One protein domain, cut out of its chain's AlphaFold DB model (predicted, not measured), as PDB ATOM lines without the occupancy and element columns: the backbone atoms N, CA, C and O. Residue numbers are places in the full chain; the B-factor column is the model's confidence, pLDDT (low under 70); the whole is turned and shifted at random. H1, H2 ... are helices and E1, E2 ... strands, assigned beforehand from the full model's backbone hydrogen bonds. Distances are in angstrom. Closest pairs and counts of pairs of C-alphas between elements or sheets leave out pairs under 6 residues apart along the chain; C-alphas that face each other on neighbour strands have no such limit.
ATOM      1  N   VAL A 630       8.523  65.123  -8.468       84.69
ATOM      2  CA  VAL A 630       9.057  63.791  -8.177       84.69
ATOM      3  C   VAL A 630      10.365  63.941  -7.413       84.69
ATOM      4  O   VAL A 630      11.304  64.584  -7.880       84.69
ATOM      5  N   LEU A 631      10.432  63.337  -6.227       86.81
ATOM      6  CA  LEU A 631      11.662  63.239  -5.445       86.81
ATOM      7  C   LEU A 631      12.367  61.937  -5.836       86.81
ATOM      8  O   LEU A 631      11.856  60.856  -5.554       86.81
ATOM      9  N   ILE A 632      13.505  62.045  -6.526       86.62
ATOM     10  CA  ILE A 632      14.199  60.895  -7.124       86.62
ATOM     11  C   ILE A 632      15.073  60.203  -6.083       86.62
ATOM     12  O   ILE A 632      14.935  59.004  -5.854       86.62
ATOM     13  N   ALA A 633      15.987  60.953  -5.467       86.00
ATOM     14  CA  ALA A 633      17.004  60.384  -4.593       86.00
ATOM     15  C   ALA A 633      17.485  61.385  -3.543       86.00
ATOM     16  O   ALA A 633      17.547  62.593  -3.792       86.00
ATOM     17  N   GLN A 634      17.857  60.845  -2.387       87.75
ATOM     18  CA  GLN A 634      18.656  61.514  -1.371       87.75
ATOM     19  C   GLN A 634      19.924  60.683  -1.157       87.75
ATOM     20  O   GLN A 634      19.841  59.542  -0.709       87.75
ATOM     21  N   GLU A 635      21.083  61.261  -1.462       86.00
ATOM     22  CA  GLU A 635      22.381  60.580  -1.424       86.00
ATOM     23  C   GLU A 635      23.345  61.302  -0.479       86.00
ATOM     24  O   GLU A 635      23.457  62.527  -0.509       86.00
ATOM     25  N   MET A 636      24.070  60.540   0.341       82.25
ATOM     26  CA  MET A 636      25.134  61.058   1.204       82.25
ATOM     27  C   MET A 636      26.492  60.700   0.603       82.25
ATOM     28  O   MET A 636      26.936  59.560   0.700       82.25
ATOM     29  N   LEU A 637      27.171  61.672  -0.003       81.81
ATOM     30  CA  LEU A 637      28.447  61.453  -0.692       81.81
ATOM     31  C   LEU A 637      29.631  61.964   0.140       81.81
ATOM     32  O   LEU A 637      29.465  62.934   0.881       81.81
ATOM     33  N   PRO A 638      30.830  61.354   0.045       77.50
ATOM     34  CA  PRO A 638      32.049  61.933   0.613       77.50
ATOM     35  C   PRO A 638      32.252  63.370   0.119       77.50
ATOM     36  O   PRO A 638      32.123  63.629  -1.079       77.50
ATOM     37  N   ALA A 639      32.584  64.293   1.024       74.12
ATOM     38  CA  ALA A 639      32.968  65.643   0.618       74.12
ATOM     39  C   ALA A 639      34.284  65.606  -0.180       74.12
ATOM     40  O   ALA A 639      35.175  64.801   0.100       74.12
ATOM     41  N   ALA A 640      34.429  66.489  -1.169       66.50
ATOM     42  CA  ALA A 640      35.648  66.565  -1.968       66.50
ATOM     43  C   ALA A 640      36.854  67.017  -1.118       66.50
ATOM     44  O   ALA A 640      36.825  68.085  -0.507       66.50
ATOM     45  N   GLY A 641      37.930  66.226  -1.107       64.88
ATOM     46  CA  GLY A 641      39.186  66.556  -0.427       64.88
ATOM     47  C   GLY A 641      39.945  65.322   0.059       64.88
ATOM     48  O   GLY A 641      39.367  64.258   0.240       64.88
ATOM     49  N   SER A 642      41.254  65.468   0.268       58.44
ATOM     50  CA  SER A 642      42.133  64.420   0.814       58.44
ATOM     51  C   SER A 642      42.572  64.702   2.255       58.44
ATOM     52  O   SER A 642      43.472  64.045   2.770       58.44
ATOM     53  N   THR A 643      41.995  65.717   2.905       66.19
ATOM     54  CA  THR A 643      42.343  66.060   4.285       66.19
ATOM     55  C   THR A 643      41.628  65.128   5.266       66.19
ATOM     56  O   THR A 643      40.518  64.671   4.985       66.19
ATOM     57  N   PRO A 644      42.186  64.896   6.466       66.00
ATOM     58  CA  PRO A 644      41.494  64.132   7.504       66.00
ATOM     59  C   PRO A 644      40.127  64.715   7.908       66.00
ATOM     60  O   PRO A 644      39.289  63.995   8.439       66.00
ATOM     61  N   ASP A 645      39.871  66.011   7.678       73.19
ATOM     62  CA  ASP A 645      38.564  66.647   7.933       73.19
ATOM     63  C   ASP A 645      37.528  66.266   6.862       73.19
ATOM     64  O   ASP A 645      36.342  66.145   7.167       73.19
ATOM     65  N   ALA A 646      37.964  65.984   5.627       73.06
ATOM     66  CA  ALA A 646      37.082  65.509   4.560       73.06
ATOM     67  C   ALA A 646      36.456  64.139   4.891       73.06
ATOM     68  O   ALA A 646      35.301  63.905   4.547       73.06
ATOM     69  N   LEU A 647      37.150  63.281   5.656       74.12
ATOM     70  CA  LEU A 647      36.612  62.001   6.153       74.12
ATOM     71  C   LEU A 647      35.380  62.182   7.054       74.12
ATOM     72  O   LEU A 647      34.520  61.303   7.129       74.12
ATOM     73  N   LEU A 648      35.291  63.325   7.741       79.75
ATOM     74  CA  LEU A 648      34.211  63.655   8.670       79.75
ATOM     75  C   LEU A 648      33.060  64.403   7.996       79.75
ATOM     76  O   LEU A 648      32.053  64.676   8.658       79.75
ATOM     77  N   ARG A 649      33.197  64.748   6.712       82.88
ATOM     78  CA  ARG A 649      32.239  65.562   5.967       82.88
ATOM     79  C   ARG A 649      31.568  64.772   4.857       82.88
ATOM     80  O   ARG A 649      32.192  63.988   4.145       82.88
ATOM     81  N   ARG A 650      30.273  65.013   4.702       83.69
ATOM     82  CA  ARG A 650      29.454  64.459   3.631       83.69
ATOM     83  C   ARG A 650      28.656  65.572   2.967       83.69
ATOM     84  O   ARG A 650      28.174  66.482   3.641       83.69
ATOM     85  N   ASP A 651      28.501  65.466   1.661       87.69
ATOM     86  CA  ASP A 651      27.599  66.300   0.883       87.69
ATOM     87  C   ASP A 651      26.277  65.544   0.738       87.69
ATOM     88  O   ASP A 651      26.254  64.417   0.238       87.69
ATOM     89  N   CYS A 652      25.174  66.144   1.187       87.81
ATOM     90  CA  CYS A 652      23.844  65.577   0.963       87.81
ATOM     91  C   CYS A 652      23.310  66.098  -0.370       87.81
ATOM     92  O   CYS A 652      23.061  67.300  -0.500       87.81
ATOM     93  N   ARG A 653      23.150  65.211  -1.356       90.38
ATOM     94  CA  ARG A 653      22.555  65.528  -2.657       90.38
ATOM     95  C   ARG A 653      21.091  65.124  -2.683       90.38
ATOM     96  O   ARG A 653      20.737  63.992  -2.371       90.38
ATOM     97  N   LEU A 654      20.257  66.070  -3.083       91.12
ATOM     98  CA  LEU A 654      18.814  65.949  -3.188       91.12
ATOM     99  C   LEU A 654      18.436  66.137  -4.654       91.12
ATOM    100  O   LEU A 654      18.521  67.247  -5.187       91.12
ATOM    101  N   THR A 655      18.037  65.049  -5.302       91.25
ATOM    102  CA  THR A 655      17.689  65.051  -6.724       91.25
ATOM    103  C   THR A 655      16.179  65.062  -6.879       91.25
ATOM    104  O   THR A 655      15.497  64.131  -6.439       91.25
ATOM    105  N   TYR A 656      15.652  66.097  -7.526       90.94
ATOM    106  CA  TYR A 656      14.228  66.207  -7.830       90.94
ATOM    107  C   TYR A 656      13.999  66.510  -9.308       90.94
ATOM    108  O   TYR A 656      14.864  67.064  -9.991       90.94
ATOM    109  N   GLN A 657      12.823  66.131  -9.794       87.81
ATOM    110  CA  GLN A 657      12.430  66.298 -11.185       87.81
ATOM    111  C   GLN A 657      11.017  66.864 -11.294       87.81
ATOM    112  O   GLN A 657      10.126  66.527 -10.509       87.81
ATOM    113  N   GLN A 658      10.838  67.713 -12.301       80.62
ATOM    114  CA  GLN A 658       9.555  68.234 -12.756       80.62
ATOM    115  C   GLN A 658       9.516  68.202 -14.280       80.62
ATOM    116  O   GLN A 658      10.529  68.466 -14.923       80.62
ATOM    117  N   ASP A 659       8.350  67.924 -14.858       71.19
ATOM    118  CA  ASP A 659       8.187  67.898 -16.319       71.19
ATOM    119  C   ASP A 659       8.430  69.276 -16.962       71.19
ATOM    120  O   ASP A 659       8.886  69.356 -18.098       71.19
ATOM    121  N   ALA A 660       8.166  70.356 -16.220       69.00
ATOM    122  CA  ALA A 660       8.553  71.722 -16.558       69.00
ATOM    123  C   ALA A 660       8.683  72.556 -15.274       69.00
ATOM    124  O   ALA A 660       7.773  72.545 -14.440       69.00
ATOM    125  N   HIS A 661       9.788  73.294 -15.129       70.38
ATOM    126  CA  HIS A 661       9.987  74.230 -14.015       70.38
ATOM    127  C   HIS A 661       9.219  75.524 -14.293       70.38
ATOM    128  O   HIS A 661       9.333  76.102 -15.376       70.38
ATOM    129  N   TYR A 662       8.402  75.963 -13.334       65.38
ATOM    130  CA  TYR A 662       7.515  77.119 -13.490       65.38
ATOM    131  C   TYR A 662       7.976  78.278 -12.582       65.38
ATOM    132  O   TYR A 662       7.967  78.114 -11.362       65.38
ATOM    133  N   PRO A 663       8.349  79.458 -13.119       58.62
ATOM    134  CA  PRO A 663       8.975  80.544 -12.345       58.62
ATOM    135  C   PRO A 663       8.222  81.088 -11.104       58.62
ATOM    136  O   PRO A 663       8.874  81.517 -10.151       58.62
ATOM    137  N   PRO A 664       6.875  81.101 -11.015       62.78
ATOM    138  CA  PRO A 664       6.190  81.496  -9.777       62.78
ATOM    139  C   PRO A 664       6.011  80.330  -8.784       62.78
ATOM    140  O   PRO A 664       5.235  80.457  -7.829       62.78
ATOM    141  N   GLN A 665       6.689  79.197  -8.993       78.81
ATOM    142  CA  GLN A 665       6.785  78.127  -8.007       78.81
ATOM    143  C   GLN A 665       7.870  78.438  -6.970       78.81
ATOM    144  O   GLN A 665       8.997  78.811  -7.295       78.81
ATOM    145  N   GLN A 666       7.539  78.203  -5.705       85.00
ATOM    146  CA  GLN A 666       8.475  78.194  -4.594       85.00
ATOM    147  C   GLN A 666       8.519  76.795  -3.979       85.00
ATOM    148  O   GLN A 666       7.496  76.255  -3.554       85.00
ATOM    149  N   LEU A 667       9.710  76.210  -3.902       87.94
ATOM    150  CA  LEU A 667       9.954  74.970  -3.172       87.94
ATOM    151  C   LEU A 667      10.443  75.311  -1.768       87.94
ATOM    152  O   LEU A 667      11.424  76.030  -1.613       87.94
ATOM    153  N   THR A 668       9.780  74.792  -0.743       88.25
ATOM    154  CA  THR A 668      10.216  74.914   0.652       88.25
ATOM    155  C   THR A 668      10.756  73.573   1.121       88.25
ATOM    156  O   THR A 668      10.038  72.575   1.109       88.25
ATOM    157  N   PHE A 669      12.017  73.560   1.539       87.31
ATOM    158  CA  PHE A 669      12.704  72.400   2.086       87.31
ATOM    159  C   PHE A 669      12.720  72.494   3.609       87.31
ATOM    160  O   PHE A 669      13.189  73.485   4.171       87.31
ATOM    161  N   THR A 670      12.249  71.442   4.267       85.31
ATOM    162  CA  THR A 670      12.316  71.264   5.718       85.31
ATOM    163  C   THR A 670      13.245  70.098   6.011       85.31
ATOM    164  O   THR A 670      12.972  68.962   5.623       85.31
ATOM    165  N   VAL A 671      14.357  70.378   6.682       83.62
ATOM    166  CA  VAL A 671      15.384  69.398   7.035       83.62
ATOM    167  C   VAL A 671      15.276  69.098   8.522       83.62
ATOM    168  O   VAL A 671      15.482  69.983   9.354       83.62
ATOM    169  N   ALA A 672      14.968  67.847   8.849       79.81
ATOM    170  CA  ALA A 672      14.971  67.339  10.213       79.81
ATOM    171  C   ALA A 672      16.182  66.416  10.412       79.81
ATOM    172  O   ALA A 672      16.329  65.406   9.715       79.81
ATOM    173  N   ALA A 673      17.056  66.772  11.354       78.56
ATOM    174  CA  ALA A 673      18.252  65.997  11.671       78.56
ATOM    175  C   ALA A 673      18.049  65.125  12.917       78.56
ATOM    176  O   ALA A 673      17.385  65.532  13.868       78.56
ATOM    177  N   ASN A 674      18.674  63.946  12.939       75.56
ATOM    178  CA  ASN A 674      18.749  63.059  14.108       75.56
ATOM    179  C   ASN A 674      17.384  62.606  14.682       75.56
ATOM    180  O   ASN A 674      17.269  62.327  15.874       75.56
ATOM    181  N   MET A 675      16.356  62.510  13.834       67.31
ATOM    182  CA  MET A 675      15.006  62.059  14.205       67.31
ATOM    183  C   MET A 675      14.987  60.589  14.668       67.31
ATOM    184  O   MET A 675      15.618  59.723  14.045       67.31
ATOM    185  N   ALA A 676      14.215  60.285  15.719       57.75
ATOM    186  CA  ALA A 676      13.965  58.915  16.168       57.75
ATOM    187  C   ALA A 676      12.997  58.194  15.209       57.75
ATOM    188  O   ALA A 676      11.985  58.751  14.789       57.75
ATOM    189  N   ALA A 677      13.263  56.922  14.890       49.69
ATOM    190  CA  ALA A 677      12.532  56.169  13.857       49.69
ATOM    191  C   ALA A 677      11.001  56.060  14.070       49.69
ATOM    192  O   ALA A 677      10.274  55.807  13.114       49.69
ATOM    193  N   ALA A 678      10.510  56.247  15.302       43.25
ATOM    194  CA  ALA A 678       9.086  56.193  15.643       43.25
ATOM    195  C   ALA A 678       8.309  57.481  15.291       43.25
ATOM    196  O   ALA A 678       7.089  57.433  15.168       43.25
ATOM    197  N   GLU A 679       8.990  58.615  15.099       49.00
ATOM    198  CA  GLU A 679       8.357  59.909  14.788       49.00
ATOM    199  C   GLU A 679       8.166  60.120  13.276       49.00
ATOM    200  O   GLU A 679       7.277  60.858  12.856       49.00
ATOM    201  N   SER A 680       8.932  59.410  12.441       45.09
ATOM    202  CA  SER A 680       8.911  59.538  10.976       45.09
ATOM    203  C   SER A 680       7.693  58.900  10.282       45.09
ATOM    204  O   SER A 680       7.507  59.122   9.089       45.09
ATOM    205  N   GLN A 681       6.872  58.096  10.977       38.72
ATOM    206  CA  GLN A 681       5.821  57.264  10.352       38.72
ATOM    207  C   GLN A 681       4.364  57.655  10.675       38.72
ATOM    208  O   GLN A 681       3.448  57.071  10.099       38.72
ATOM    209  N   GLY A 773      16.244  71.117  16.199       59.44
ATOM    210  CA  GLY A 773      16.793  70.242  15.146       59.44
ATOM    211  C   GLY A 773      16.079  70.277  13.783       59.44
ATOM    212  O   GLY A 773      16.481  69.531  12.889       59.44
ATOM    213  N   VAL A 774      15.067  71.135  13.595       71.94
ATOM    214  CA  VAL A 774      14.388  71.352  12.300       71.94
ATOM    215  C   VAL A 774      14.793  72.696  11.693       71.94
ATOM    216  O   VAL A 774      14.676  73.733  12.343       71.94
ATOM    217  N   THR A 775      15.246  72.686  10.438       78.38
ATOM    218  CA  THR A 775      15.661  73.889   9.690       78.38
ATOM    219  C   THR A 775      14.900  73.983   8.370       78.38
ATOM    220  O   THR A 775      14.715  72.968   7.703       78.38
ATOM    221  N   THR A 776      14.477  75.186   7.969       83.75
ATOM    222  CA  THR A 776      13.728  75.409   6.719       83.75
ATOM    223  C   THR A 776      14.401  76.430   5.811       83.75
ATOM    224  O   THR A 776      14.912  77.438   6.299       83.75
ATOM    225  N   PHE A 777      14.342  76.211   4.499       88.12
ATOM    226  CA  PHE A 777      14.760  77.183   3.483       88.12
ATOM    227  C   PHE A 777      13.922  77.040   2.204       88.12
ATOM    228  O   PHE A 777      13.335  75.990   1.949       88.12
ATOM    229  N   GLY A 778      13.840  78.106   1.416       88.38
ATOM    230  CA  GLY A 778      13.112  78.184   0.155       88.38
ATOM    231  C   GLY A 778      14.037  78.221  -1.062       88.38
ATOM    232  O   GLY A 778      15.162  78.711  -0.979       88.38
ATOM    233  N   LEU A 779      13.532  77.730  -2.192       89.25
ATOM    234  CA  LEU A 779      14.134  77.790  -3.522       89.25
ATOM    235  C   LEU A 779      13.092  78.322  -4.514       89.25
ATOM    236  O   LEU A 779      11.960  77.834  -4.536       89.25
ATOM    237  N   ARG A 780      13.467  79.307  -5.334       86.75
ATOM    238  CA  ARG A 780      12.617  79.896  -6.381       86.75
ATOM    239  C   ARG A 780      13.416  80.086  -7.669       86.75
ATOM    240  O   ARG A 780      14.520  80.617  -7.622       86.75
ATOM    241  N   GLU A 781      12.862  79.679  -8.808       85.38
ATOM    242  CA  GLU A 781      13.459  79.948 -10.125       85.38
ATOM    243  C   GLU A 781      12.925  81.273 -10.698       85.38
ATOM    244  O   GLU A 781      11.805  81.689 -10.404       85.38
ATOM    245  N   GLY A 782      13.718  81.963 -11.510       80.69
ATOM    246  CA  GLY A 782      13.345  83.225 -12.141       80.69
ATOM    247  C   GLY A 782      14.252  83.557 -13.320       80.69
ATOM    248  O   GLY A 782      15.106  82.757 -13.707       80.69
ATOM    249  N   THR A 783      14.078  84.751 -13.884       82.69
ATOM    250  CA  THR A 783      14.934  85.255 -14.961       82.69
ATOM    251  C   THR A 783      15.585  86.575 -14.573       82.69
ATOM    252  O   THR A 783      15.001  87.390 -13.854       82.69
ATOM    253  N   ALA A 784      16.823  86.775 -15.022       82.69
ATOM    254  CA  ALA A 784      17.536  88.036 -14.857       82.69
ATOM    255  C   ALA A 784      18.443  88.306 -16.067       82.69
ATOM    256  O   ALA A 784      18.993  87.364 -16.643       82.69
ATOM    257  N   PRO A 785      18.638  89.576 -16.461       86.19
ATOM    258  CA  PRO A 785      19.586  89.917 -17.510       86.19
ATOM    259  C   PRO A 785      21.028  89.731 -17.007       86.19
ATOM    260  O   PRO A 785      21.485  90.471 -16.134       86.19
ATOM    261  N   ILE A 786      21.759  88.769 -17.578       87.69
ATOM    262  CA  ILE A 786      23.185  88.512 -17.317       87.69
ATOM    263  C   ILE A 786      23.904  88.495 -18.667       87.69
ATOM    264  O   ILE A 786      23.515  87.755 -19.564       87.69
ATOM    265  N   ASP A 787      24.916  89.348 -18.842       87.31
ATOM    266  CA  ASP A 787      25.673  89.485 -20.098       87.31
ATOM    267  C   ASP A 787      24.789  89.658 -21.356       87.31
ATOM    268  O   ASP A 787      25.060  89.103 -22.417       87.31
ATOM    269  N   ALA A 788      23.717  90.456 -21.231       86.06
ATOM    270  CA  ALA A 788      22.695  90.703 -22.262       86.06
ATOM    271  C   ALA A 788      21.863  89.473 -22.692       86.06
ATOM    272  O   ALA A 788      21.103  89.556 -23.657       86.06
ATOM    273  N   VAL A 789      21.953  88.366 -21.950       85.69
ATOM    274  CA  VAL A 789      21.091  87.186 -22.074       85.69
ATOM    275  C   VAL A 789      20.056  87.214 -20.951       85.69
ATOM    276  O   VAL A 789      20.385  87.494 -19.800       85.69
ATOM    277  N   GLU A 790      18.795  86.916 -21.266       86.56
ATOM    278  CA  GLU A 790      17.793  86.629 -20.238       86.56
ATOM    279  C   GLU A 790      18.078  85.236 -19.652       86.56
ATOM    280  O   GLU A 790      17.685  84.206 -20.205       86.56
ATOM    281  N   ALA A 791      18.861  85.210 -18.575       87.44
ATOM    282  CA  ALA A 791      19.425  84.002 -17.991       87.44
ATOM    283  C   ALA A 791      18.486  83.363 -16.964       87.44
ATOM    284  O   ALA A 791      17.753  84.068 -16.263       87.44
ATOM    285  N   LEU A 792      18.563  82.035 -16.829       87.56
ATOM    286  CA  LEU A 792      17.964  81.338 -15.690       87.56
ATOM    287  C   LEU A 792      18.705  81.738 -14.409       87.56
ATOM    288  O   LEU A 792      19.926  81.574 -14.316       87.56
ATOM    289  N   VAL A 793      17.954  82.179 -13.403       88.62
ATOM    290  CA  VAL A 793      18.467  82.388 -12.049       88.62
ATOM    291  C   VAL A 793      17.679  81.582 -11.024       88.62
ATOM    292  O   VAL A 793      16.461  81.457 -11.122       88.62
ATOM    293  N   ILE A 794      18.368  81.038 -10.020       89.12
ATOM    294  CA  ILE A 794      17.744  80.301  -8.913       89.12
ATOM    295  C   ILE A 794      18.097  80.978  -7.592       89.12
ATOM    296  O   ILE A 794      19.267  81.105  -7.235       89.12
ATOM    297  N   HIS A 795      17.072  81.410  -6.865       87.75
ATOM    298  CA  HIS A 795      17.165  82.082  -5.575       87.75
ATOM    299  C   HIS A 795      16.969  81.098  -4.427       87.75
ATOM    300  O   HIS A 795      15.983  80.363  -4.402       87.75
ATOM    301  N   VAL A 796      17.881  81.120  -3.455       88.25
ATOM    302  CA  VAL A 796      17.783  80.364  -2.199       88.25
ATOM    303  C   VAL A 796      17.695  81.337  -1.023       88.25
ATOM    304  O   VAL A 796      18.535  82.231  -0.885       88.25
ATOM    305  N   SER A 797      16.690  81.163  -0.161       84.38
ATOM    306  CA  SER A 797      16.415  82.045   0.986       84.38
ATOM    307  C   SER A 797      16.043  81.262   2.257       84.38
ATOM    308  O   SER A 797      15.448  80.193   2.155       84.38
ATOM    309  N   PRO A 798      16.349  81.756   3.474       76.81
ATOM    310  CA  PRO A 798      17.205  82.905   3.784       76.81
ATOM    311  C   PRO A 798      18.698  82.595   3.540       76.81
ATOM    312  O   PRO A 798      19.072  81.425   3.411       76.81
ATOM    313  N   PRO A 799      19.578  83.613   3.487       65.19
ATOM    314  CA  PRO A 799      21.011  83.381   3.362       65.19
ATOM    315  C   PRO A 799      21.547  82.731   4.651       65.19
ATOM    316  O   PRO A 799      21.483  83.331   5.718       65.19
ATOM    317  N   ALA A 800      22.075  81.508   4.533       65.56
ATOM    318  CA  ALA A 800      22.553  80.645   5.623       65.56
ATOM    319  C   ALA A 800      21.442  80.201   6.602       65.56
ATOM    320  O   ALA A 800      21.243  80.814   7.656       65.56
ATOM    321  N   PRO A 801      20.728  79.100   6.295       68.00
ATOM    322  CA  PRO A 801      19.766  78.516   7.221       68.00
ATOM    323  C   PRO A 801      20.464  78.163   8.545       68.00
ATOM    324  O   PRO A 801      21.541  77.566   8.545       68.00
ATOM    325  N   VAL A 802      19.886  78.557   9.683       65.06
ATOM    326  CA  VAL A 802      20.510  78.374  11.006       65.06
ATOM    327  C   VAL A 802      20.848  76.900  11.227       65.06
ATOM    328  O   VAL A 802      19.960  76.059  11.247       65.06
ATOM    329  N   GLY A 803      22.132  76.590  11.414       66.75
ATOM    330  CA  GLY A 803      22.574  75.214  11.639       66.75
ATOM    331  C   GLY A 803      22.619  74.344  10.380       66.75
ATOM    332  O   GLY A 803      22.642  73.128  10.520       66.75
ATOM    333  N   LEU A 804      22.655  74.917   9.172       74.69
ATOM    334  CA  LEU A 804      22.989  74.206   7.933       74.69
ATOM    335  C   LEU A 804      23.977  75.018   7.074       74.69
ATOM    336  O   LEU A 804      23.973  76.250   7.114       74.69
ATOM    337  N   PRO A 805      24.828  74.347   6.279       78.19
ATOM    338  CA  PRO A 805      25.615  75.006   5.239       78.19
ATOM    339  C   PRO A 805      24.697  75.634   4.178       78.19
ATOM    340  O   PRO A 805      23.556  75.203   4.002       78.19
ATOM    341  N   MET A 806      25.200  76.635   3.445       84.19
ATOM    342  CA  MET A 806      24.453  77.247   2.342       84.19
ATOM    343  C   MET A 806      24.139  76.189   1.269       84.19
ATOM    344  O   MET A 806      25.077  75.588   0.741       84.19
ATOM    345  N   PRO A 807      22.860  75.969   0.918       89.81
ATOM    346  CA  PRO A 807      22.503  75.053  -0.157       89.81
ATOM    347  C   PRO A 807      23.016  75.555  -1.512       89.81
ATOM    348  O   PRO A 807      22.894  76.744  -1.827       89.81
ATOM    349  N   VAL A 808      23.556  74.648  -2.325       90.19
ATOM    350  CA  VAL A 808      24.064  74.931  -3.677       90.19
ATOM    351  C   VAL A 808      23.242  74.153  -4.694       90.19
ATOM    352  O   VAL A 808      23.051  72.947  -4.549       90.19
ATOM    353  N   VAL A 809      22.762  74.832  -5.732       91.06
ATOM    354  CA  VAL A 809      21.991  74.209  -6.815       91.06
ATOM    355  C   VAL A 809      22.927  73.867  -7.968       91.06
ATOM    356  O   VAL A 809      23.751  74.693  -8.358       91.06
ATOM    357  N   ALA A 810      22.803  72.663  -8.516       89.56
ATOM    358  CA  ALA A 810      23.569  72.185  -9.658       89.56
ATOM    359  C   ALA A 810      22.642  71.731 -10.795       89.56
ATOM    360  O   ALA A 810      21.583  71.132 -10.564       89.56
ATOM    361  N   LEU A 811      23.086  72.002 -12.023       90.31
ATOM    362  CA  LEU A 811      22.469  71.569 -13.273       90.31
ATOM    363  C   LEU A 811      23.455  70.696 -14.045       90.31
ATOM    364  O   LEU A 811      24.632  71.034 -14.164       90.31
ATOM    365  N   GLU A 812      22.980  69.571 -14.573       85.69
ATOM    366  CA  GLU A 812      23.816  68.676 -15.370       85.69
ATOM    367  C   GLU A 812      24.343  69.398 -16.620       85.69
ATOM    368  O   GLU A 812      23.579  70.014 -17.357       85.69
ATOM    369  N   GLY A 813      25.659  69.332 -16.848       86.12
ATOM    370  CA  GLY A 813      26.323  69.999 -17.973       86.12
ATOM    371  C   GLY A 813      26.681  71.473 -17.746       86.12
ATOM    372  O   GLY A 813      27.327  72.059 -18.613       86.12
ATOM    373  N   TYR A 814      26.335  72.057 -16.592       92.69
ATOM    374  CA  TYR A 814      26.611  73.461 -16.279       92.69
ATOM    375  C   TYR A 814      27.399  73.635 -14.977       92.69
ATOM    376  O   TYR A 814      27.319  72.837 -14.043       92.69
ATOM    377  N   THR A 815      28.141  74.733 -14.904       92.88
ATOM    378  CA  THR A 815      28.816  75.221 -13.703       92.88
ATOM    379  C   THR A 815      27.970  76.297 -13.026       92.88
ATOM    380  O   THR A 815      27.453  77.203 -13.680       92.88
ATOM    381  N   THR A 816      27.812  76.186 -11.707       92.81
ATOM    382  CA  THR A 816      27.035  77.131 -10.897       92.81
ATOM    383  C   THR A 816      27.884  78.341 -10.524       92.81
ATOM    384  O   THR A 816      28.974  78.196  -9.971       92.81
ATOM    385  N   GLN A 817      27.357  79.535 -10.766       92.94
ATOM    386  CA  GLN A 817      27.973  80.815 -10.433       92.94
ATOM    387  C   GLN A 817      27.068  81.604  -9.483       92.94
ATOM    388  O   GLN A 817      25.845  81.501  -9.552       92.94
ATOM    389  N   VAL A 818      27.651  82.413  -8.594       89.12
ATOM    390  CA  VAL A 818      26.885  83.256  -7.660       89.12
ATOM    391  C   VAL A 818      26.576  84.603  -8.312       89.12
ATOM    392  O   VAL A 818      27.482  85.324  -8.730       89.12
ATOM    393  N   HIS A 819      25.298  84.959  -8.365       83.25
ATOM    394  CA  HIS A 819      24.819  86.277  -8.757       83.25
ATOM    395  C   HIS A 819      24.642  87.149  -7.505       83.25
ATOM    396  O   HIS A 819      23.906  86.805  -6.580       83.25
ATOM    397  N   THR A 820      25.338  88.283  -7.452       69.38
ATOM    398  CA  THR A 820      25.198  89.264  -6.368       69.38
ATOM    399  C   THR A 820      24.066  90.227  -6.719       69.38
ATOM    400  O   THR A 820      24.276  91.202  -7.432       69.38
ATOM    401  N   ALA A 821      22.855  89.934  -6.241       61.28
ATOM    402  CA  ALA A 821      21.717  90.850  -6.294       61.28
ATOM    403  C   ALA A 821      21.513  91.527  -4.926       61.28
ATOM    404  O   ALA A 821      21.764  90.906  -3.895       61.28
ATOM    405  N   ASP A 822      21.014  92.768  -4.905       53.06
ATOM    406  CA  ASP A 822      20.742  93.581  -3.697       53.06
ATOM    407  C   ASP A 822      19.549  93.066  -2.841       53.06
ATOM    408  O   ASP A 822      18.830  93.846  -2.215       53.06
ATOM    409  N   GLN A 823      19.289  91.754  -2.818       60.16
ATOM    410  CA  GLN A 823      18.167  91.124  -2.109       60.16
ATOM    411  C   GLN A 823      18.650  90.081  -1.090       60.16
ATOM    412  O   GLN A 823      19.702  89.470  -1.270       60.16
ATOM    413  N   GLU A 824      17.874  89.844  -0.024       68.06
ATOM    414  CA  GLU A 824      18.166  88.783   0.950       68.06
ATOM    415  C   GLU A 824      18.198  87.398   0.274       68.06
ATOM    416  O   GLU A 824      17.273  87.021  -0.445       68.06
ATOM    417  N   GLY A 825      19.252  86.616   0.524       75.06
ATOM    418  CA  GLY A 825      19.435  85.263  -0.015       75.06
ATOM    419  C   GLY A 825      20.652  85.144  -0.928       75.06
ATOM    420  O   GLY A 825      21.480  86.050  -0.999       75.06
ATOM    421  N   THR A 826      20.761  84.009  -1.615       85.19
ATOM    422  CA  THR A 826      21.813  83.751  -2.608       85.19
ATOM    423  C   THR A 826      21.160  83.449  -3.947       85.19
ATOM    424  O   THR A 826      20.273  82.601  -4.020       85.19
ATOM    425  N   TRP A 827      21.599  84.131  -5.001       87.88
ATOM    426  CA  TRP A 827      21.152  83.878  -6.367       87.88
ATOM    427  C   TRP A 827      22.232  83.109  -7.122       87.88
ATOM    428  O   TRP A 827      23.413  83.437  -7.021       87.88
ATOM    429  N   TYR A 828      21.829  82.102  -7.885       91.62
ATOM    430  CA  TYR A 828      22.713  81.309  -8.731       91.62
ATOM    431  C   TYR A 828      22.354  81.488 -10.204       91.62
ATOM    432  O   TYR A 828      21.172  81.532 -10.534       91.62
ATOM    433  N   TYR A 829      23.359  81.545 -11.073       93.38
ATOM    434  CA  TYR A 829      23.214  81.434 -12.528       93.38
ATOM    435  C   TYR A 829      24.162  80.356 -13.062       93.38
ATOM    436  O   TYR A 829      25.055  79.901 -12.344       93.38
ATOM    437  N   PHE A 830      23.963  79.920 -14.304       94.62
ATOM    438  CA  PHE A 830      24.617  78.723 -14.835       94.62
ATOM    439  C   PHE A 830      25.367  79.010 -16.131       94.62
ATOM    440  O   PHE A 830      24.858  79.723 -16.998       94.62
ATOM    441  N   GLN A 831      26.568  78.444 -16.257       94.62
ATOM    442  CA  GLN A 831      27.411  78.549 -17.450       94.62
ATOM    443  C   GLN A 831      27.795  77.169 -17.973       94.62
ATOM    444  O   GLN A 831      28.117  76.284 -17.180       94.62
ATOM    445  N   ASP A 832      27.768  76.976 -19.289       92.44
ATOM    446  CA  ASP A 832      28.246  75.737 -19.909       92.44
ATOM    447  C   ASP A 832      29.784  75.605 -19.839       92.44
ATOM    448  O   ASP A 832      30.485  76.463 -19.294       92.44
ATOM    449  N   ALA A 833      30.328  74.516 -20.388       90.69
ATOM    450  CA  ALA A 833      31.770  74.265 -20.406       90.69
ATOM    451  C   ALA A 833      32.571  75.317 -21.204       90.69
ATOM    452  O   ALA A 833      33.769  75.486 -20.962       90.69
ATOM    453  N   GLU A 834      31.928  76.032 -22.130       91.00
ATOM    454  CA  GLU A 834      32.518  77.115 -22.920       91.00
ATOM    455  C   GLU A 834      32.366  78.499 -22.258       91.00
ATOM    456  O   GLU A 834      32.863  79.492 -22.795       91.00
ATOM    457  N   GLY A 835      31.712  78.578 -21.092       89.12
ATOM    458  CA  GLY A 835      31.465  79.816 -20.352       89.12
ATOM    459  C   GLY A 835      30.249  80.615 -20.832       89.12
ATOM    460  O   GLY A 835      30.092  81.771 -20.436       89.12
ATOM    461  N   ARG A 836      29.384  80.046 -21.682       91.31
ATOM    462  CA  ARG A 836      28.151  80.705 -22.145       91.31
ATOM    463  C   ARG A 836      27.063  80.589 -21.083       91.31
ATOM    464  O   ARG A 836      26.853  79.519 -20.516       91.31
ATOM    465  N   VAL A 837      26.365  81.694 -20.829       93.50
ATOM    466  CA  VAL A 837      25.275  81.766 -19.847       93.50
ATOM    467  C   VAL A 837      24.051  80.995 -20.349       93.50
ATOM    468  O   VAL A 837      23.634  81.168 -21.493       93.50
ATOM    469  N   LEU A 838      23.462  80.169 -19.479       90.69
ATOM    470  CA  LEU A 838      22.224  79.441 -19.755       90.69
ATOM    471  C   LEU A 838      21.043  80.413 -19.863       90.69
ATOM    472  O   LEU A 838      20.599  80.983 -18.860       90.69
ATOM    473  N   ALA A 839      20.511  80.573 -21.074       86.31
ATOM    474  CA  ALA A 839      19.283  81.321 -21.298       86.31
ATOM    475  C   ALA A 839      18.089  80.611 -20.638       86.31
ATOM    476  O   ALA A 839      18.001  79.381 -20.639       86.31
ATOM    477  N   ALA A 840      17.134  81.378 -20.110       82.19
ATOM    478  CA  ALA A 840      15.958  80.815 -19.446       82.19
ATOM    479  C   ALA A 840      15.137  79.896 -20.373       82.19
ATOM    480  O   ALA A 840      14.706  78.823 -19.952       82.19
ATOM    481  N   ALA A 841      14.989  80.266 -21.649       78.19
ATOM    482  CA  ALA A 841      14.293  79.453 -22.651       78.19
ATOM    483  C   ALA A 841      14.938  78.067 -22.868       78.19
ATOM    484  O   ALA A 841      14.225  77.077 -23.033       78.19
ATOM    485  N   ASP A 842      16.271  77.982 -22.799       83.50
ATOM    486  CA  ASP A 842      17.033  76.742 -23.007       83.50
ATOM    487  C   ASP A 842      17.046  75.848 -21.758       83.50
ATOM    488  O   ASP A 842      17.441  74.684 -21.818       83.50
ATOM    489  N   SER A 843      16.586  76.371 -20.617       79.19
ATOM    490  CA  SER A 843      16.495  75.611 -19.368       79.19
ATOM    491  C   SER A 843      15.241  74.738 -19.256       79.19
ATOM    492  O   SER A 843      15.226  73.799 -18.462       79.19
ATOM    493  N   LEU A 844      14.209  74.997 -20.069       72.56
ATOM    494  CA  LEU A 844      12.928  74.275 -20.031       72.56
ATOM    495  C   LEU A 844      13.050  72.752 -20.258       72.56
ATOM    496  O   LEU A 844      12.381  72.011 -19.539       72.56
ATOM    497  N   PRO A 845      13.892  72.241 -21.183       78.00
ATOM    498  CA  PRO A 845      14.092  70.799 -21.359       78.00
ATOM    499  C   PRO A 845      14.859  70.137 -20.204       78.00
ATOM    500  O   PRO A 845      14.876  68.910 -20.105       78.00
ATOM    501  N   LEU A 846      15.526  70.919 -19.347       84.62
ATOM    502  CA  LEU A 846      16.253  70.403 -18.191       84.62
ATOM    503  C   LEU A 846      15.237  70.138 -17.075       84.62
ATOM    504  O   LEU A 846      14.917  71.023 -16.287       84.62
ATOM    505  N   THR A 847      14.710  68.922 -16.999       85.69
ATOM    506  CA  THR A 847      13.648  68.556 -16.042       85.69
ATOM    507  C   THR A 847      14.171  68.277 -14.631       85.69
ATOM    508  O   THR A 847      13.440  68.431 -13.650       85.69
ATOM    509  N   GLN A 848      15.447  67.914 -14.493       89.44
ATOM    510  CA  GLN A 848      16.068  67.537 -13.222       89.44
ATOM    511  C   GLN A 848      16.866  68.690 -12.595       89.44
ATOM    512  O   GLN A 848      17.493  69.499 -13.288       89.44
ATOM    513  N   ARG A 849      16.868  68.747 -11.261       90.44
ATOM    514  CA  ARG A 849      17.688  69.650 -10.442       90.44
ATOM    515  C   ARG A 849      18.366  68.855  -9.333       90.44
ATOM    516  O   ARG A 849      17.762  67.940  -8.765       90.44
ATOM    517  N   VAL A 850      19.604  69.223  -9.007       92.75
ATOM    518  CA  VAL A 850      20.341  68.640  -7.879       92.75
ATOM    519  C   VAL A 850      20.646  69.738  -6.875       92.75
ATOM    520  O   VAL A 850      21.411  70.658  -7.152       92.75
ATOM    521  N   LEU A 851      20.055  69.637  -5.690       92.25
ATOM    522  CA  LEU A 851      20.350  70.520  -4.572       92.25
ATOM    523  C   LEU A 851      21.358  69.835  -3.646       92.25
ATOM    524  O   LEU A 851      21.132  68.713  -3.202       92.25
ATOM    525  N   THR A 852      22.466  70.503  -3.343       90.88
ATOM    526  CA  THR A 852      23.524  69.979  -2.473       90.88
ATOM    527  C   THR A 852      23.572  70.765  -1.170       90.88
ATOM    528  O   THR A 852      23.651  71.992  -1.190       90.88
ATOM    529  N   LEU A 853      23.564  70.062  -0.037       89.44
ATOM    530  CA  LEU A 853      23.930  70.600   1.275       89.44
ATOM    531  C   LEU A 853      25.392  70.204   1.552       89.44
ATOM    532  O   LEU A 853      25.638  69.047   1.906       89.44
ATOM    533  N   PRO A 854      26.365  71.108   1.338       88.38
ATOM    534  CA  PRO A 854      27.775  70.733   1.320       88.38
ATOM    535  C   PRO A 854      28.399  70.657   2.718       88.38
ATOM    536  O   PRO A 854      28.152  71.506   3.573       88.38
ATOM    537  N   GLY A 855      29.294  69.697   2.938       83.94
ATOM    538  CA  GLY A 855      30.186  69.681   4.098       83.94
ATOM    539  C   GLY A 855      29.516  69.402   5.449       83.94
ATOM    540  O   GLY A 855      30.032  69.855   6.480       83.94
ATOM    541  N   LEU A 856      28.403  68.662   5.465       83.44
ATOM    542  CA  LEU A 856      27.719  68.221   6.685       83.44
ATOM    543  C   LEU A 856      28.633  67.296   7.495       83.44
ATOM    544  O   LEU A 856      29.145  66.309   6.969       83.44
ATOM    545  N   ARG A 857      28.837  67.582   8.787       82.19
ATOM    546  CA  ARG A 857      29.646  66.705   9.652       82.19
ATOM    547  C   ARG A 857      28.841  65.472  10.067       82.19
ATOM    548  O   ARG A 857      27.835  65.607  10.761       82.19
ATOM    549  N   ILE A 858      29.314  64.276   9.714       80.31
ATOM    550  CA  ILE A 858      28.572  63.008   9.877       80.31
ATOM    551  C   ILE A 858      28.156  62.710  11.329       80.31
ATOM    552  O   ILE A 858      27.101  62.133  11.574       80.31
ATOM    553  N   LEU A 859      28.947  63.148  12.313       80.31
ATOM    554  CA  LEU A 859      28.639  62.933  13.733       80.31
ATOM    555  C   LEU A 859      27.590  63.909  14.286       80.31
ATOM    556  O   LEU A 859      26.916  63.578  15.263       80.31
ATOM    557  N   ALA A 860      27.438  65.077  13.654       78.25
ATOM    558  CA  ALA A 860      26.415  66.069  13.979       78.25
ATOM    559  C   ALA A 860      25.084  65.775  13.260       78.25
ATOM    560  O   ALA A 860      24.021  65.978  13.845       78.25
ATOM    561  N   TYR A 861      25.140  65.243  12.032       79.94
ATOM    562  CA  TYR A 861      23.983  64.901  11.193       79.94
ATOM    563  C   TYR A 861      23.994  63.405  10.846       79.94
ATOM    564  O   TYR A 861      24.333  63.009   9.734       79.94
ATOM    565  N   GLN A 862      23.640  62.567  11.820       78.25
ATOM    566  CA  GLN A 862      23.688  61.101  11.700       78.25
ATOM    567  C   GLN A 862      22.515  60.534  10.894       78.25
ATOM    568  O   GLN A 862      22.601  59.453  10.313       78.25
ATOM    569  N   SER A 863      21.392  61.248  10.896       76.25
ATOM    570  CA  SER A 863      20.255  60.996  10.021       76.25
ATOM    571  C   SER A 863      19.691  62.321   9.524       76.25
ATOM    572  O   SER A 863      19.704  63.320  10.248       76.25
ATOM    573  N   LEU A 864      19.198  62.319   8.288       79.44
ATOM    574  CA  LEU A 864      18.559  63.470   7.662       79.44
ATOM    575  C   LEU A 864      17.267  63.006   7.013       79.44
ATOM    576  O   LEU A 864      17.286  62.148   6.131       79.44
ATOM    577  N   GLN A 865      16.158  63.600   7.431       79.81
ATOM    578  CA  GLN A 865      14.888  63.487   6.735       79.81
ATOM    579  C   GLN A 865      14.588  64.839   6.097       79.81
ATOM    580  O   GLN A 865      14.469  65.847   6.797       79.81
ATOM    581  N   VAL A 866      14.503  64.857   4.769       82.94
ATOM    582  CA  VAL A 866      14.179  66.067   4.018       82.94
ATOM    583  C   VAL A 866      12.758  65.962   3.487       82.94
ATOM    584  O   VAL A 866      12.394  65.007   2.796       82.94
ATOM    585  N   GLN A 867      11.965  66.968   3.828       84.12
ATOM    586  CA  GLN A 867      10.621  67.187   3.324       84.12
ATOM    587  C   GLN A 867      10.644  68.358   2.341       84.12
ATOM    588  O   GLN A 867      11.311  69.362   2.588       84.12
ATOM    589  N   VAL A 868       9.881  68.247   1.256       85.00
ATOM    590  CA  VAL A 868       9.675  69.318   0.278       85.00
ATOM    591  C   VAL A 868       8.194  69.641   0.176       85.00
ATOM    592  O   VAL A 868       7.356  68.751   0.035       85.00
ATOM    593  N   THR A 869       7.873  70.927   0.211       83.25
ATOM    594  CA  THR A 869       6.532  71.450  -0.047       83.25
ATOM    595  C   THR A 869       6.615  72.436  -1.206       83.25
ATOM    596  O   THR A 869       7.386  73.390  -1.150       83.25
ATOM    597  N   ALA A 870       5.838  72.198  -2.262       82.00
ATOM    598  CA  ALA A 870       5.766  73.093  -3.412       82.00
ATOM    599  C   ALA A 870       4.579  74.049  -3.268       82.00
ATOM    600  O   ALA A 870       3.450  73.607  -3.044       82.00
ATOM    601  N   THR A 871       4.832  75.341  -3.441       81.69
ATOM    602  CA  THR A 871       3.818  76.394  -3.458       81.69
ATOM    603  C   THR A 871       3.806  77.059  -4.831       81.69
ATOM    604  O   THR A 871       4.853  77.451  -5.335       81.69
ATOM    605  N   TYR A 872       2.630  77.199  -5.437       80.56
ATOM    606  CA  TYR A 872       2.430  77.815  -6.749       80.56
ATOM    607  C   TYR A 872       1.606  79.093  -6.624       80.56
ATOM    608  O   TYR A 872       0.804  79.236  -5.695       80.56
ATOM    609  N   ASN A 873       1.761  79.993  -7.600       80.94
ATOM    610  CA  ASN A 873       0.983  81.227  -7.738       80.94
ATOM    611  C   ASN A 873       1.068  82.170  -6.525       80.94
ATOM    612  O   ASN A 873       0.190  83.010  -6.353       80.94
ATOM    613  N   ALA A 874       2.108  82.067  -5.688       81.06
ATOM    614  CA  ALA A 874       2.302  82.972  -4.550       81.06
ATOM    615  C   ALA A 874       2.410  84.444  -4.999       81.06
ATOM    616  O   ALA A 874       1.938  85.353  -4.316       81.06
ATOM    617  N   GLU A 875       2.971  84.657  -6.190       80.38
ATOM    618  CA  GLU A 875       3.179  85.963  -6.806       80.38
ATOM    619  C   GLU A 875       2.981  85.846  -8.328       80.38
ATOM    620  O   GLU A 875       3.934  85.663  -9.085       80.38
ATOM    621  N   LEU A 876       1.721  85.891  -8.781       79.94
ATOM    622  CA  LEU A 876       1.369  85.789 -10.210       79.94
ATOM    623  C   LEU A 876       1.870  86.993 -11.028       79.94
ATOM    624  O   LEU A 876       2.140  86.871 -12.220       79.94
ATOM    625  N   VAL A 877       2.005  88.155 -10.386       82.44
ATOM    626  CA  VAL A 877       2.609  89.357 -10.967       82.44
ATOM    627  C   VAL A 877       3.739  89.818 -10.044       82.44
ATOM    628  O   VAL A 877       3.474  90.035  -8.861       82.44
ATOM    629  N   PRO A 878       4.974  90.013 -10.546       76.19
ATOM    630  CA  PRO A 878       6.093  90.481  -9.733       76.19
ATOM    631  C   PRO A 878       5.768  91.771  -8.967       76.19
ATOM    632  O   PRO A 878       5.243  92.731  -9.538       76.19
ATOM    633  N   GLY A 879       6.092  91.794  -7.679       77.50
ATOM    634  CA  GLY A 879       5.775  92.845  -6.715       77.50
ATOM    635  C   GLY A 879       4.363  92.777  -6.119       77.50
ATOM    636  O   GLY A 879       4.032  93.630  -5.295       77.50
ATOM    637  N   GLN A 880       3.517  91.814  -6.512       84.81
ATOM    638  CA  GLN A 880       2.127  91.715  -6.051       84.81
ATOM    639  C   GLN A 880       1.794  90.322  -5.507       84.81
ATOM    640  O   GLN A 880       1.636  89.357  -6.253       84.81
ATOM    641  N   ALA A 881       1.606  90.235  -4.188       88.44
ATOM    642  CA  ALA A 881       1.172  89.004  -3.535       88.44
ATOM    643  C   ALA A 881      -0.231  88.581  -4.007       88.44
ATOM    644  O   ALA A 881      -1.195  89.361  -3.938       88.44
ATOM    645  N   SER A 882      -0.354  87.328  -4.438       88.56
ATOM    646  CA  SER A 882      -1.642  86.723  -4.772       88.56
ATOM    647  C   SER A 882      -2.487  86.523  -3.512       88.56
ATOM    648  O   SER A 882      -1.979  86.287  -2.415       88.56
ATOM    649  N   ALA A 883      -3.806  86.597  -3.648       87.38
ATOM    650  CA  ALA A 883      -4.725  86.281  -2.568       87.38
ATOM    651  C   ALA A 883      -4.648  84.775  -2.232       87.38
ATOM    652  O   ALA A 883      -4.532  83.960  -3.151       87.38
ATOM    653  N   PRO A 884      -4.803  84.366  -0.955       81.00
ATOM    654  CA  PRO A 884      -4.635  82.969  -0.528       81.00
ATOM    655  C   PRO A 884      -5.480  81.941  -1.294       81.00
ATOM    656  O   PRO A 884      -5.090  80.789  -1.413       81.00
ATOM    657  N   ALA A 885      -6.625  82.354  -1.847       79.25
ATOM    658  CA  ALA A 885      -7.495  81.488  -2.647       79.25
ATOM    659  C   ALA A 885      -6.885  81.052  -3.996       79.25
ATOM    660  O   ALA A 885      -7.400  80.124  -4.613       79.25
ATOM    661  N   PHE A 886      -5.829  81.725  -4.458       82.12
ATOM    662  CA  PHE A 886      -5.115  81.416  -5.701       82.12
ATOM    663  C   PHE A 886      -3.746  80.784  -5.455       82.12
ATOM    664  O   PHE A 886      -3.082  80.427  -6.422       82.12
ATOM    665  N   VAL A 887      -3.329  80.644  -4.192       81.44
ATOM    666  CA  VAL A 887      -2.058  80.024  -3.814       81.44
ATOM    667  C   VAL A 887      -2.285  78.531  -3.609       81.44
ATOM    668  O   VAL A 887      -3.055  78.121  -2.740       81.44
ATOM    669  N   TYR A 888      -1.601  77.713  -4.402       76.94
ATOM    670  CA  TYR A 888      -1.722  76.257  -4.340       76.94
ATOM    671  C   TYR A 888      -0.536  75.701  -3.582       76.94
ATOM    672  O   TYR A 888       0.600  76.055  -3.879       76.94
ATOM    673  N   THR A 889      -0.784  74.826  -2.614       75.81
ATOM    674  CA  THR A 889       0.290  74.171  -1.861       75.81
ATOM    675  C   THR A 889       0.134  72.670  -1.998       75.81
ATOM    676  O   THR A 889      -0.891  72.105  -1.613       75.81
ATOM    677  N   ALA A 890       1.143  72.030  -2.584       74.00
ATOM    678  CA  ALA A 890       1.193  70.585  -2.691       74.00
ATOM    679  C   ALA A 890       1.376  69.972  -1.293       74.00
ATOM    680  O   ALA A 890       2.021  70.582  -0.432       74.00
ATOM    681  N   PRO A 891       0.850  68.762  -1.046       69.81
ATOM    682  CA  PRO A 891       1.159  68.033   0.173       69.81
ATOM    683  C   PRO A 891       2.671  67.866   0.352       69.81
ATOM    684  O   PRO A 891       3.410  67.819  -0.636       69.81
ATOM    685  N   PRO A 892       3.143  67.744   1.600       74.00
ATOM    686  CA  PRO A 892       4.550  67.506   1.859       74.00
ATOM    687  C   PRO A 892       4.998  66.173   1.253       74.00
ATOM    688  O   PRO A 892       4.409  65.123   1.518       74.00
ATOM    689  N   LEU A 893       6.056  66.229   0.448       78.31
ATOM    690  CA  LEU A 893       6.735  65.072  -0.120       78.31
ATOM    691  C   LEU A 893       8.009  64.797   0.675       78.31
ATOM    692  O   LEU A 893       8.678  65.726   1.119       78.31
ATOM    693  N   TYR A 894       8.362  63.527   0.831       80.38
ATOM    694  CA  TYR A 894       9.565  63.107   1.547       80.38
ATOM    695  C   TYR A 894      10.504  62.394   0.591       80.38
ATOM    696  O   TYR A 894      10.061  61.556  -0.198       80.38
ATOM    697  N   PHE A 895      11.794  62.709   0.666       80.50
ATOM    698  CA  PHE A 895      12.778  61.953  -0.093       80.50
ATOM    699  C   PHE A 895      12.823  60.497   0.400       80.50
ATOM    700  O   PHE A 895      12.748  60.257   1.611       80.50
TER     701      PHE A 895
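AT A GLANCE: This is residues 630 to 681 and 773 to 895 of the 1055 residues of an uncharacterized protein of Hymenobacter aquaticus (UniProt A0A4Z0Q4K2). Two strongly twisted sheets stand partly face to face, the smaller one, E1 E2 E9 E6, over the hollow side of the larger, curled one, E7 E8 E5 E4 E3 E10. E6 comes close to E7, E1 is near E10, residues 888 to 894 fold back alongside E10, and the tiny helix H1 is over E5. The printed part has 175 residues, with ten named strands and one named helix in the order E1 to E8, H1, E9, E10; both sheets are antiparallel, in the strand orders just written. The class is mostly strand, though under half of the residues are in named elements. The whole is compact, with a radius of gyration of the C-alphas of 16.9 A and spans of 45 by 45 by 30 A.

HOW THE PARTS SIT: Start at E1, residues 630 to 638, which forms a hairpin with E2, residues 649 to 657; N 635 and O 653 are 2.9 A apart, within hydrogen-bond range. Beside E2 look for its antiparallel neighbour E9, residues 848 to 857, with N 654 and O 851 at 2.8 A, and then E6, residues 808 to 810, with N 852 and O 808 at 2.8 A. In the other sheet, E3, residues 666 to 673, is the antiparallel neighbour of E10, residues 864 to 872, with N 668 and O 869 at 2.8 A, and of E4, residues 774 to 786, with N 669 and O 777 at 2.8 A. E4 bends by 65 degrees at residue 783 and forms a hairpin with E5, residues 789 to 797, with N 782 and O 793 at 2.8 A. Next come E8, residues 826 to 831, with N 828 and O 794 at 2.8 A, and its hairpin partner E7, residues 815 to 819, with N 817 and O 829 at 2.8 A. Between the sheets, the closest C-alphas of E6 and E7 are those of Ala 810 and Thr 816, 6.2 A apart. E1 and E10 are near each other, with 6 pairs of C-alphas within 10 A, while E2 and E3 are apart. H1, residues 840 to 843, is on the larger sheet, over E5, at a height of 8.0 A; its closest C-alphas to E5 are those of Ala 840 and Leu 792, 4.3 A apart. H1 is too short for an O i to N i+4 pair, and its 1 O i to N i+3 pair is within range.

IN THESE COORDINATES: Find C-alpha 630 at (9.057, 63.791, -8.177), where E1 begins; it runs 24.7 A. E2 runs 26.2 A and E3 22.6 A. E4, the longest strand, begins at C-alpha 774, at (14.388, 71.352, 12.300), and spans 35.3 A; E5 spans 24.1 A. After the shorter E6, E7, E8 and H1, E9 runs 26.6 A, and E10 runs 26.0 A to C-alpha 872 at (2.430, 77.815, -6.749).

THE WHOLE: The two C-alphas farthest apart are those of Ala 678 and Ala 788, 53.0 A. Residues 682 to 772 are not printed, and C-alphas 681 and 773 are 17.7 A apart across this cut, which falls in the link from E3 to E4. Of the links printed whole, none is long. Residues 873 to 895 hold no named element, but 888 to 889 and 893 to 894 make short antiparallel pairings with E10. Mean pLDDT of the printed part is 80.4, with 28 residues under 70, among them 675 to 681 and 799 to 803.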